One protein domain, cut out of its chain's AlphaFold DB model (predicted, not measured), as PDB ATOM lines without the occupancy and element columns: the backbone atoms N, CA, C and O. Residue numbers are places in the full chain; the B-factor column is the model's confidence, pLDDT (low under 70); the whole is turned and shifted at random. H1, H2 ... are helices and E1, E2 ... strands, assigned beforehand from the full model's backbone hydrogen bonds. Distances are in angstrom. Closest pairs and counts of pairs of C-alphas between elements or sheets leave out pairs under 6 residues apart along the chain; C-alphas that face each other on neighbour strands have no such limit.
ATOM      1  N   LEU A 204     114.612 234.202 313.821       97.06
ATOM      2  CA  LEU A 204     113.256 233.952 314.283       97.06
ATOM      3  C   LEU A 204     113.293 233.254 315.642       97.06
ATOM      4  O   LEU A 204     113.914 232.203 315.809       97.06
ATOM      5  N   TYR A 205     112.559 233.827 316.589       95.12
ATOM      6  CA  TYR A 205     112.421 233.329 317.949       95.12
ATOM      7  C   TYR A 205     111.052 232.693 318.155       95.12
ATOM      8  O   TYR A 205     110.025 233.287 317.828       95.12
ATOM      9  N   SER A 206     111.018 231.501 318.750       94.38
ATOM     10  CA  SER A 206     109.760 230.862 319.145       94.38
ATOM     11  C   SER A 206     109.871 230.153 320.489       94.38
ATOM     12  O   SER A 206     110.867 229.497 320.801       94.38
ATOM     13  N   TRP A 207     108.825 230.285 321.305       90.31
ATOM     14  CA  TRP A 207     108.711 229.523 322.543       90.31
ATOM     15  C   TRP A 207     108.556 228.043 322.228       90.31
ATOM     16  O   TRP A 207     107.700 227.642 321.438       90.31
ATOM     17  N   ASN A 208     109.360 227.221 322.890       84.44
ATOM     18  CA  ASN A 208     109.156 225.791 322.862       84.44
ATOM     19  C   ASN A 208     108.097 225.431 323.914       84.44
ATOM     20  O   ASN A 208     108.361 225.442 325.117       84.44
ATOM     21  N   ASN A 209     106.885 225.142 323.443       75.50
ATOM     22  CA  ASN A 209     105.718 224.858 324.280       75.50
ATOM     23  C   ASN A 209     105.642 223.395 324.746       75.50
ATOM     24  O   ASN A 209     104.554 222.911 325.052       75.50
ATOM     25  N   ASP A 210     106.767 222.676 324.780       74.44
ATOM     26  CA  ASP A 210     106.812 221.300 325.263       74.44
ATOM     27  C   ASP A 210     106.360 221.227 326.731       74.44
ATOM     28  O   ASP A 210     107.080 221.569 327.674       74.44
ATOM     29  N   SER A 211     105.120 220.772 326.918       64.25
ATOM     30  CA  SER A 211     104.454 220.640 328.213       64.25
ATOM     31  C   SER A 211     105.109 219.602 329.125       64.25
ATOM     32  O   SER A 211     104.822 219.582 330.320       64.25
ATOM     33  N   SER A 212     106.010 218.757 328.605       65.00
ATOM     34  CA  SER A 212     106.804 217.841 329.435       65.00
ATOM     35  C   SER A 212     107.842 218.570 330.301       65.00
ATOM     36  O   SER A 212     108.321 218.018 331.290       65.00
ATOM     37  N   ILE A 213     108.143 219.834 329.978       58.59
ATOM     38  CA  ILE A 213     109.112 220.684 330.682       58.59
ATOM     39  C   ILE A 213     108.442 221.510 331.802       58.59
ATOM     40  O   ILE A 213     109.115 222.111 332.642       58.59
ATOM     41  N   SER A 214     107.106 221.532 331.871       51.28
ATOM     42  CA  SER A 214     106.364 222.284 332.886       51.28
ATOM     43  C   SER A 214     106.029 221.435 334.113       51.28
ATOM     44  O   SER A 214     104.868 221.112 334.362       51.28
ATOM     45  N   SER A 215     107.021 221.103 334.934       54.66
ATOM     46  CA  SER A 215     106.742 220.769 336.329       54.66
ATOM     47  C   SER A 215     106.527 222.074 337.100       54.66
ATOM     48  O   SER A 215     107.459 222.816 337.404       54.66
ATOM     49  N   LEU A 216     105.264 222.395 337.388       54.28
ATOM     50  CA  LEU A 216     104.924 223.448 338.344       54.28
ATOM     51  C   LEU A 216     105.347 222.969 339.733       54.28
ATOM     52  O   LEU A 216     104.618 222.237 340.402       54.28
ATOM     53  N   TYR A 217     106.541 223.353 340.171       56.88
ATOM     54  CA  TYR A 217     106.935 223.135 341.553       56.88
ATOM     55  C   TYR A 217     106.276 224.192 342.433       56.88
ATOM     56  O   TYR A 217     106.365 225.392 342.172       56.88
ATOM     57  N   SER A 218     105.647 223.762 343.526       58.81
ATOM     58  CA  SER A 218     105.342 224.696 344.606       58.81
ATOM     59  C   SER A 218     106.671 225.143 345.212       58.81
ATOM     60  O   SER A 218     107.370 224.335 345.825       58.81
ATOM     61  N   ILE A 219     107.023 226.419 345.051       62.47
ATOM     62  CA  ILE A 219     108.247 227.014 345.614       62.47
ATOM     63  C   ILE A 219     108.342 226.712 347.121       62.47
ATOM     64  O   ILE A 219     109.388 226.301 347.614       62.47
ATOM     65  N   LEU A 220     107.212 226.773 347.835       60.97
ATOM     66  CA  LEU A 220     107.123 226.423 349.257       60.97
ATOM     67  C   LEU A 220     107.489 224.956 349.543       60.97
ATOM     68  O   LEU A 220     108.048 224.662 350.596       60.97
ATOM     69  N   SER A 221     107.179 224.029 348.635       61.88
ATOM     70  CA  SER A 221     107.537 222.611 348.784       61.88
ATOM     71  C   SER A 221     109.023 222.332 348.531       61.88
ATOM     72  O   SER A 221     109.570 221.419 349.149       61.88
ATOM     73  N   LEU A 222     109.675 223.137 347.682       59.97
ATOM     74  CA  LEU A 222     111.122 223.085 347.452       59.97
ATOM     75  C   LEU A 222     111.881 223.648 348.662       59.97
ATOM     76  O   LEU A 222     112.763 222.979 349.193       59.97
ATOM     77  N   ILE A 223     111.454 224.813 349.167       62.62
ATOM     78  CA  ILE A 223     112.053 225.479 350.337       62.62
ATOM     79  C   ILE A 223     111.967 224.601 351.596       62.62
ATOM     80  O   ILE A 223     112.907 224.545 352.384       62.62
ATOM     81  N   LYS A 224     110.856 223.876 351.791       63.28
ATOM     82  CA  LYS A 224     110.645 223.024 352.978       63.28
ATOM     83  C   LYS A 224     111.522 221.769 353.029       63.28
ATOM     84  O   LYS A 224     111.637 221.189 354.104       63.28
ATOM     85  N   LYS A 225     112.072 221.301 351.900       59.69
ATOM     86  CA  LYS A 225     112.741 219.988 351.830       59.69
ATOM     87  C   LYS A 225     114.258 220.028 351.989       59.69
ATOM     88  O   LYS A 225     114.804 218.997 352.354       59.69
ATOM     89  N   ASN A 226     114.910 221.156 351.720       55.44
ATOM     90  CA  ASN A 226     116.326 221.422 351.994       55.44
ATOM     91  C   ASN A 226     116.584 222.891 351.656       55.44
ATOM     92  O   ASN A 226     116.570 223.259 350.483       55.44
ATOM     93  N   TYR A 227     116.777 223.725 352.676       52.12
ATOM     94  CA  TYR A 227     117.078 225.144 352.505       52.12
ATOM     95  C   TYR A 227     118.512 225.293 351.973       52.12
ATOM     96  O   TYR A 227     119.462 225.392 352.742       52.12
ATOM     97  N   ASP A 228     118.665 225.234 350.653       57.88
ATOM     98  CA  ASP A 228     119.841 225.719 349.937       57.88
ATOM     99  C   ASP A 228     119.414 227.014 349.243       57.88
ATOM    100  O   ASP A 228     118.678 227.002 348.251       57.88
ATOM    101  N   GLU A 229     119.823 228.145 349.815       53.34
ATOM    102  CA  GLU A 229     119.521 229.495 349.326       53.34
ATOM    103  C   GLU A 229     119.994 229.742 347.879       53.34
ATOM    104  O   GLU A 229     119.591 230.721 347.252       53.34
ATOM    105  N   HIS A 230     120.781 228.824 347.309       52.78
ATOM    106  CA  HIS A 230     121.328 228.917 345.960       52.78
ATOM    107  C   HIS A 230     120.556 228.131 344.890       52.78
ATOM    108  O   HIS A 230     120.936 228.177 343.718       52.78
ATOM    109  N   ARG A 231     119.480 227.402 345.230       53.94
ATOM    110  CA  ARG A 231     118.755 226.562 344.254       53.94
ATOM    111  C   ARG A 231     117.243 226.745 344.302       53.94
ATOM    112  O   ARG A 231     116.510 225.894 344.800       53.94
ATOM    113  N   VAL A 232     116.757 227.802 343.651       55.81
ATOM    114  CA  VAL A 232     115.342 227.905 343.265       55.81
ATOM    115  C   VAL A 232     115.226 227.763 341.749       55.81
ATOM    116  O   VAL A 232     115.361 228.724 340.996       55.81
ATOM    117  N   LEU A 233     114.964 226.539 341.289       55.62
ATOM    118  CA  LEU A 233     114.618 226.278 339.893       55.62
ATOM    119  C   LEU A 233     113.122 226.581 339.721       55.62
ATOM    120  O   LEU A 233     112.273 225.746 340.022       55.62
ATOM    121  N   VAL A 234     112.794 227.820 339.336       62.53
ATOM    122  CA  VAL A 234     111.396 228.293 339.269       62.53
ATOM    123  C   VAL A 234     110.661 227.681 338.073       62.53
ATOM    124  O   VAL A 234     109.505 227.284 338.208       62.53
ATOM    125  N   ARG A 235     111.322 227.586 336.908       68.62
ATOM    126  CA  ARG A 235     110.806 226.953 335.683       68.62
ATOM    127  C   ARG A 235     111.915 226.852 334.635       68.62
ATOM    128  O   ARG A 235     112.689 227.794 334.486       68.62
ATOM    129  N   LEU A 236     111.976 225.745 333.894       73.50
ATOM    130  CA  LEU A 236     112.800 225.673 332.688       73.50
ATOM    131  C   LEU A 236     112.020 226.292 331.522       73.50
ATOM    132  O   LEU A 236     110.878 225.912 331.259       73.50
ATOM    133  N   PHE A 237     112.643 227.241 330.832       76.25
ATOM    134  CA  PHE A 237     112.137 227.807 329.588       76.25
ATOM    135  C   PHE A 237     113.053 227.369 328.453       76.25
ATOM    136  O   PHE A 237     114.276 227.397 328.595       76.25
ATOM    137  N   ARG A 238     112.467 226.960 327.329       86.25
ATOM    138  CA  ARG A 238     113.208 226.645 326.111       86.25
ATOM    139  C   ARG A 238     112.721 227.565 325.000       86.25
ATOM    140  O   ARG A 238     111.518 227.720 324.791       86.25
ATOM    141  N   VAL A 239     113.673 228.177 324.310       90.81
ATOM    142  CA  VAL A 239     113.446 229.053 323.164       90.81
ATOM    143  C   VAL A 239     114.144 228.409 321.977       90.81
ATOM    144  O   VAL A 239     115.310 228.036 322.076       90.81
ATOM    145  N   ASN A 240     113.418 228.237 320.879       94.19
ATOM    146  CA  ASN A 240     114.010 227.841 319.612       94.19
ATOM    147  C   ASN A 240     114.429 229.120 318.878       94.19
ATOM    148  O   ASN A 240     113.618 230.040 318.733       94.19
ATOM    149  N   VAL A 241     115.675 229.155 318.413       96.12
ATOM    150  CA  VAL A 241     116.238 230.254 317.624       96.12
ATOM    151  C   VAL A 241     116.601 229.697 316.256       96.12
ATOM    152  O   VAL A 241     117.285 228.677 316.160       96.12
ATOM    153  N   THR A 242     116.103 230.319 315.194       97.06
ATOM    154  CA  THR A 242     116.350 229.883 313.816       97.06
ATOM    155  C   THR A 242     116.923 231.040 313.021       97.06
ATOM    156  O   THR A 242     116.294 232.089 312.929       97.06
ATOM    157  N   ASN A 243     118.106 230.845 312.441       98.00
ATOM    158  CA  ASN A 243     118.641 231.769 311.449       98.00
ATOM    159  C   ASN A 243     117.796 231.657 310.170       98.00
ATOM    160  O   ASN A 243     117.606 230.561 309.647       98.00
ATOM    161  N   THR A 244     117.248 232.782 309.727       97.88
ATOM    162  CA  THR A 244     116.322 232.890 308.588       97.88
ATOM    163  C   THR A 244     116.882 233.712 307.433       97.88
ATOM    164  O   THR A 244     116.213 233.818 306.410       97.88
ATOM    165  N   GLY A 245     118.071 234.296 307.595       96.88
ATOM    166  CA  GLY A 245     118.767 234.994 306.520       96.88
ATOM    167  C   GLY A 245     119.818 234.119 305.841       96.88
ATOM    168  O   GLY A 245     119.958 232.928 306.130       96.88
ATOM    169  N   ASP A 246     120.573 234.741 304.939       96.00
ATOM    170  CA  ASP A 246     121.495 234.047 304.031       96.00
ATOM    171  C   ASP A 246     122.927 233.912 304.575       96.00
ATOM    172  O   ASP A 246     123.759 233.229 303.978       96.00
ATOM    173  N   ILE A 247     123.230 234.551 305.711       95.31
ATOM    174  CA  ILE A 247     124.577 234.597 306.295       95.31
ATOM    175  C   ILE A 247     124.566 233.929 307.676       95.31
ATOM    176  O   ILE A 247     123.633 234.091 308.467       95.31
ATOM    177  N   SER A 248     125.612 233.162 307.996       95.75
ATOM    178  CA  SER A 248     125.814 232.628 309.349       95.75
ATOM    179  C   SER A 248     126.026 233.757 310.358       95.75
ATOM    180  O   SER A 248     126.706 234.737 310.064       95.75
ATOM    181  N   GLY A 249     125.498 233.613 311.568       94.50
ATOM    182  CA  GLY A 249     125.703 234.588 312.633       94.50
ATOM    183  C   GLY A 249     125.485 233.977 314.003       94.50
ATOM    184  O   GLY A 249     124.763 232.984 314.135       94.50
ATOM    185  N   ASP A 250     126.093 234.607 314.998       92.31
ATOM    186  CA  ASP A 250     125.816 234.347 316.403       92.31
ATOM    187  C   ASP A 250     124.710 235.291 316.887       92.31
ATOM    188  O   ASP A 250     124.600 236.428 316.422       92.31
ATOM    189  N   ASP A 251     123.909 234.835 317.848       93.94
ATOM    190  CA  ASP A 251     122.922 235.676 318.522       93.94
ATOM    191  C   ASP A 251     122.951 235.450 320.040       93.94
ATOM    192  O   ASP A 251     123.305 234.375 320.531       93.94
ATOM    193  N   VAL A 252     122.559 236.474 320.792       94.94
ATOM    194  CA  VAL A 252     122.528 236.487 322.255       94.94
ATOM    195  C   VAL A 252     121.081 236.590 322.711       94.94
ATOM    196  O   VAL A 252     120.449 237.644 322.631       94.94
ATOM    197  N   VAL A 253     120.563 235.487 323.250       92.81
ATOM    198  CA  VAL A 253     119.204 235.432 323.795       92.81
ATOM    199  C   VAL A 253     119.174 236.059 325.186       92.81
ATOM    200  O   VAL A 253     119.697 235.489 326.145       92.81
ATOM    201  N   LEU A 254     118.514 237.211 325.316       91.94
ATOM    202  CA  LEU A 254     118.242 237.848 326.604       91.94
ATOM    203  C   LEU A 254     116.809 237.533 327.045       91.94
ATOM    204  O   LEU A 254     115.843 237.931 326.397       91.94
ATOM    205  N   ALA A 255     116.670 236.804 328.154       87.81
ATOM    206  CA  ALA A 255     115.377 236.473 328.743       87.81
ATOM    207  C   ALA A 255     115.153 237.280 330.028       87.81
ATOM    208  O   ALA A 255     115.881 237.119 331.008       87.81
ATOM    209  N   SER A 256     114.109 238.107 330.026       86.06
ATOM    210  CA  SER A 256     113.694 238.919 331.174       86.06
ATOM    211  C   SER A 256     112.405 238.373 331.783       86.06
ATOM    212  O   SER A 256     111.553 237.818 331.087       86.06
ATOM    213  N   ALA A 257     112.242 238.539 333.095       82.19
ATOM    214  CA  ALA A 257     111.035 238.149 333.809       82.19
ATOM    215  C   ALA A 257     110.538 239.312 334.669       82.19
ATOM    216  O   ALA A 257     111.294 239.870 335.462       82.19
ATOM    217  N   ARG A 258     109.242 239.611 334.556       80.81
ATOM    218  CA  ARG A 258     108.537 240.579 335.394       80.81
ATOM    219  C   ARG A 258     107.368 239.903 336.091       80.81
ATOM    220  O   ARG A 258     106.589 239.180 335.468       80.81
ATOM    221  N   SER A 259     107.213 240.169 337.384       78.12
ATOM    222  CA  SER A 259     106.012 239.772 338.119       78.12
ATOM    223  C   SER A 259     104.952 240.863 338.016       78.12
ATOM    224  O   SER A 259     105.227 242.021 338.310       78.12
ATOM    225  N   ARG A 260     103.723 240.496 337.637       73.19
ATOM    226  CA  ARG A 260     102.600 241.449 337.549       73.19
ATOM    227  C   ARG A 260     102.034 241.846 338.914       73.19
ATOM    228  O   ARG A 260     101.464 242.919 339.036       73.19
ATOM    229  N   ASN A 261     102.201 240.984 339.918       79.19
ATOM    230  CA  ASN A 261     101.562 241.114 341.232       79.19
ATOM    231  C   ASN A 261     102.573 240.994 342.383       79.19
ATOM    232  O   ASN A 261     102.187 240.688 343.509       79.19
ATOM    233  N   ALA A 262     103.874 241.143 342.114       76.69
ATOM    234  CA  ALA A 262     104.848 241.199 343.198       76.69
ATOM    235  C   ALA A 262     104.630 242.499 343.967       76.69
ATOM    236  O   ALA A 262     104.693 243.570 343.371       76.69
ATOM    237  N   ILE A 263     104.367 242.383 345.265       74.62
ATOM    238  CA  ILE A 263     104.177 243.522 346.154       74.62
ATOM    239  C   ILE A 263     105.455 243.699 346.971       74.62
ATOM    240  O   ILE A 263     105.903 242.760 347.631       74.62
ATOM    241  N   MET A 264     106.029 244.896 346.936       69.06
ATOM    242  CA  MET A 264     107.152 245.317 347.763       69.06
ATOM    243  C   MET A 264     106.687 246.512 348.595       69.06
ATOM    244  O   MET A 264     106.235 247.506 348.044       69.06
ATOM    245  N   ASN A 265     106.742 246.400 349.924       75.75
ATOM    246  CA  ASN A 265     106.317 247.461 350.851       75.75
ATOM    247  C   ASN A 265     104.883 247.990 350.629       75.75
ATOM    248  O   ASN A 265     104.596 249.147 350.905       75.75
ATOM    249  N   GLY A 266     103.970 247.135 350.158       77.31
ATOM    250  CA  GLY A 266     102.573 247.506 349.901       77.31
ATOM    251  C   GLY A 266     102.293 248.036 348.491       77.31
ATOM    252  O   GLY A 266     101.127 248.229 348.158       77.31
ATOM    253  N   GLU A 267     103.314 248.182 347.642       76.38
ATOM    254  CA  GLU A 267     103.186 248.659 346.261       76.38
ATOM    255  C   GLU A 267     103.607 247.591 345.247       76.38
ATOM    256  O   GLU A 267     104.399 246.697 345.552       76.38
ATOM    257  N   ILE A 268     103.069 247.655 344.026       78.12
ATOM    258  CA  ILE A 268     103.480 246.755 342.941       78.12
ATOM    259  C   ILE A 268     104.936 247.056 342.574       78.12
ATOM    260  O   ILE A 268     105.317 248.209 342.409       78.12
ATOM    261  N   SER A 269     105.741 246.005 342.420       77.88
ATOM    262  CA  SER A 269     107.145 246.119 342.035       77.88
ATOM    263  C   SER A 269     107.299 246.934 340.737       77.88
ATOM    264  O   SER A 269     106.679 246.581 339.728       77.88
TER     265      SER A 269
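Overview. This is residues 204 to 269 of the 272 residues of the protein "Hypothetical protein" of Rotaria sp. Silwood2 (UniProt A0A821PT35). With little regular structure, this is a long, open excursion of chain: a two-stranded ribbon, E1 and E2, lies toward one end, a small helix, H1, toward the other, and residues 244 to 269 run back along the length. Residues 224 to 230 and 262 to 267 stick out. The 66 printed residues hold E1, H1 and E2 in that order, 14 residues in a mixed class; the antiparallel sheet is E1 - E2. The whole is extended, radius of gyration of the C-alphas 17.2 A, spanning 50 by 31 by 22 A.

Arrangement. E1, residues 204 to 207, and E2, residues 239 to 243, are antiparallel at 164 degrees; N 204 and O 242 are 2.8 A apart, within hydrogen-bond range. In H1, residues 219 to 223, the O i to N i+4 pair is within range.

Along the chain. E1 begins at C-alpha 204 (113.256, 233.952, 314.283). E2, 13.1 A long, ends at C-alpha 243 (118.641, 231.769, 311.449). H1 measures 6.3 A.

Size, cuts and confidence. The C-alphas farthest apart, Asp 246 and Gly 266, are 51.4 A apart. The printed part has no cut. Both links are long. Residues 211 to 235 and 264 have pLDDT under 70.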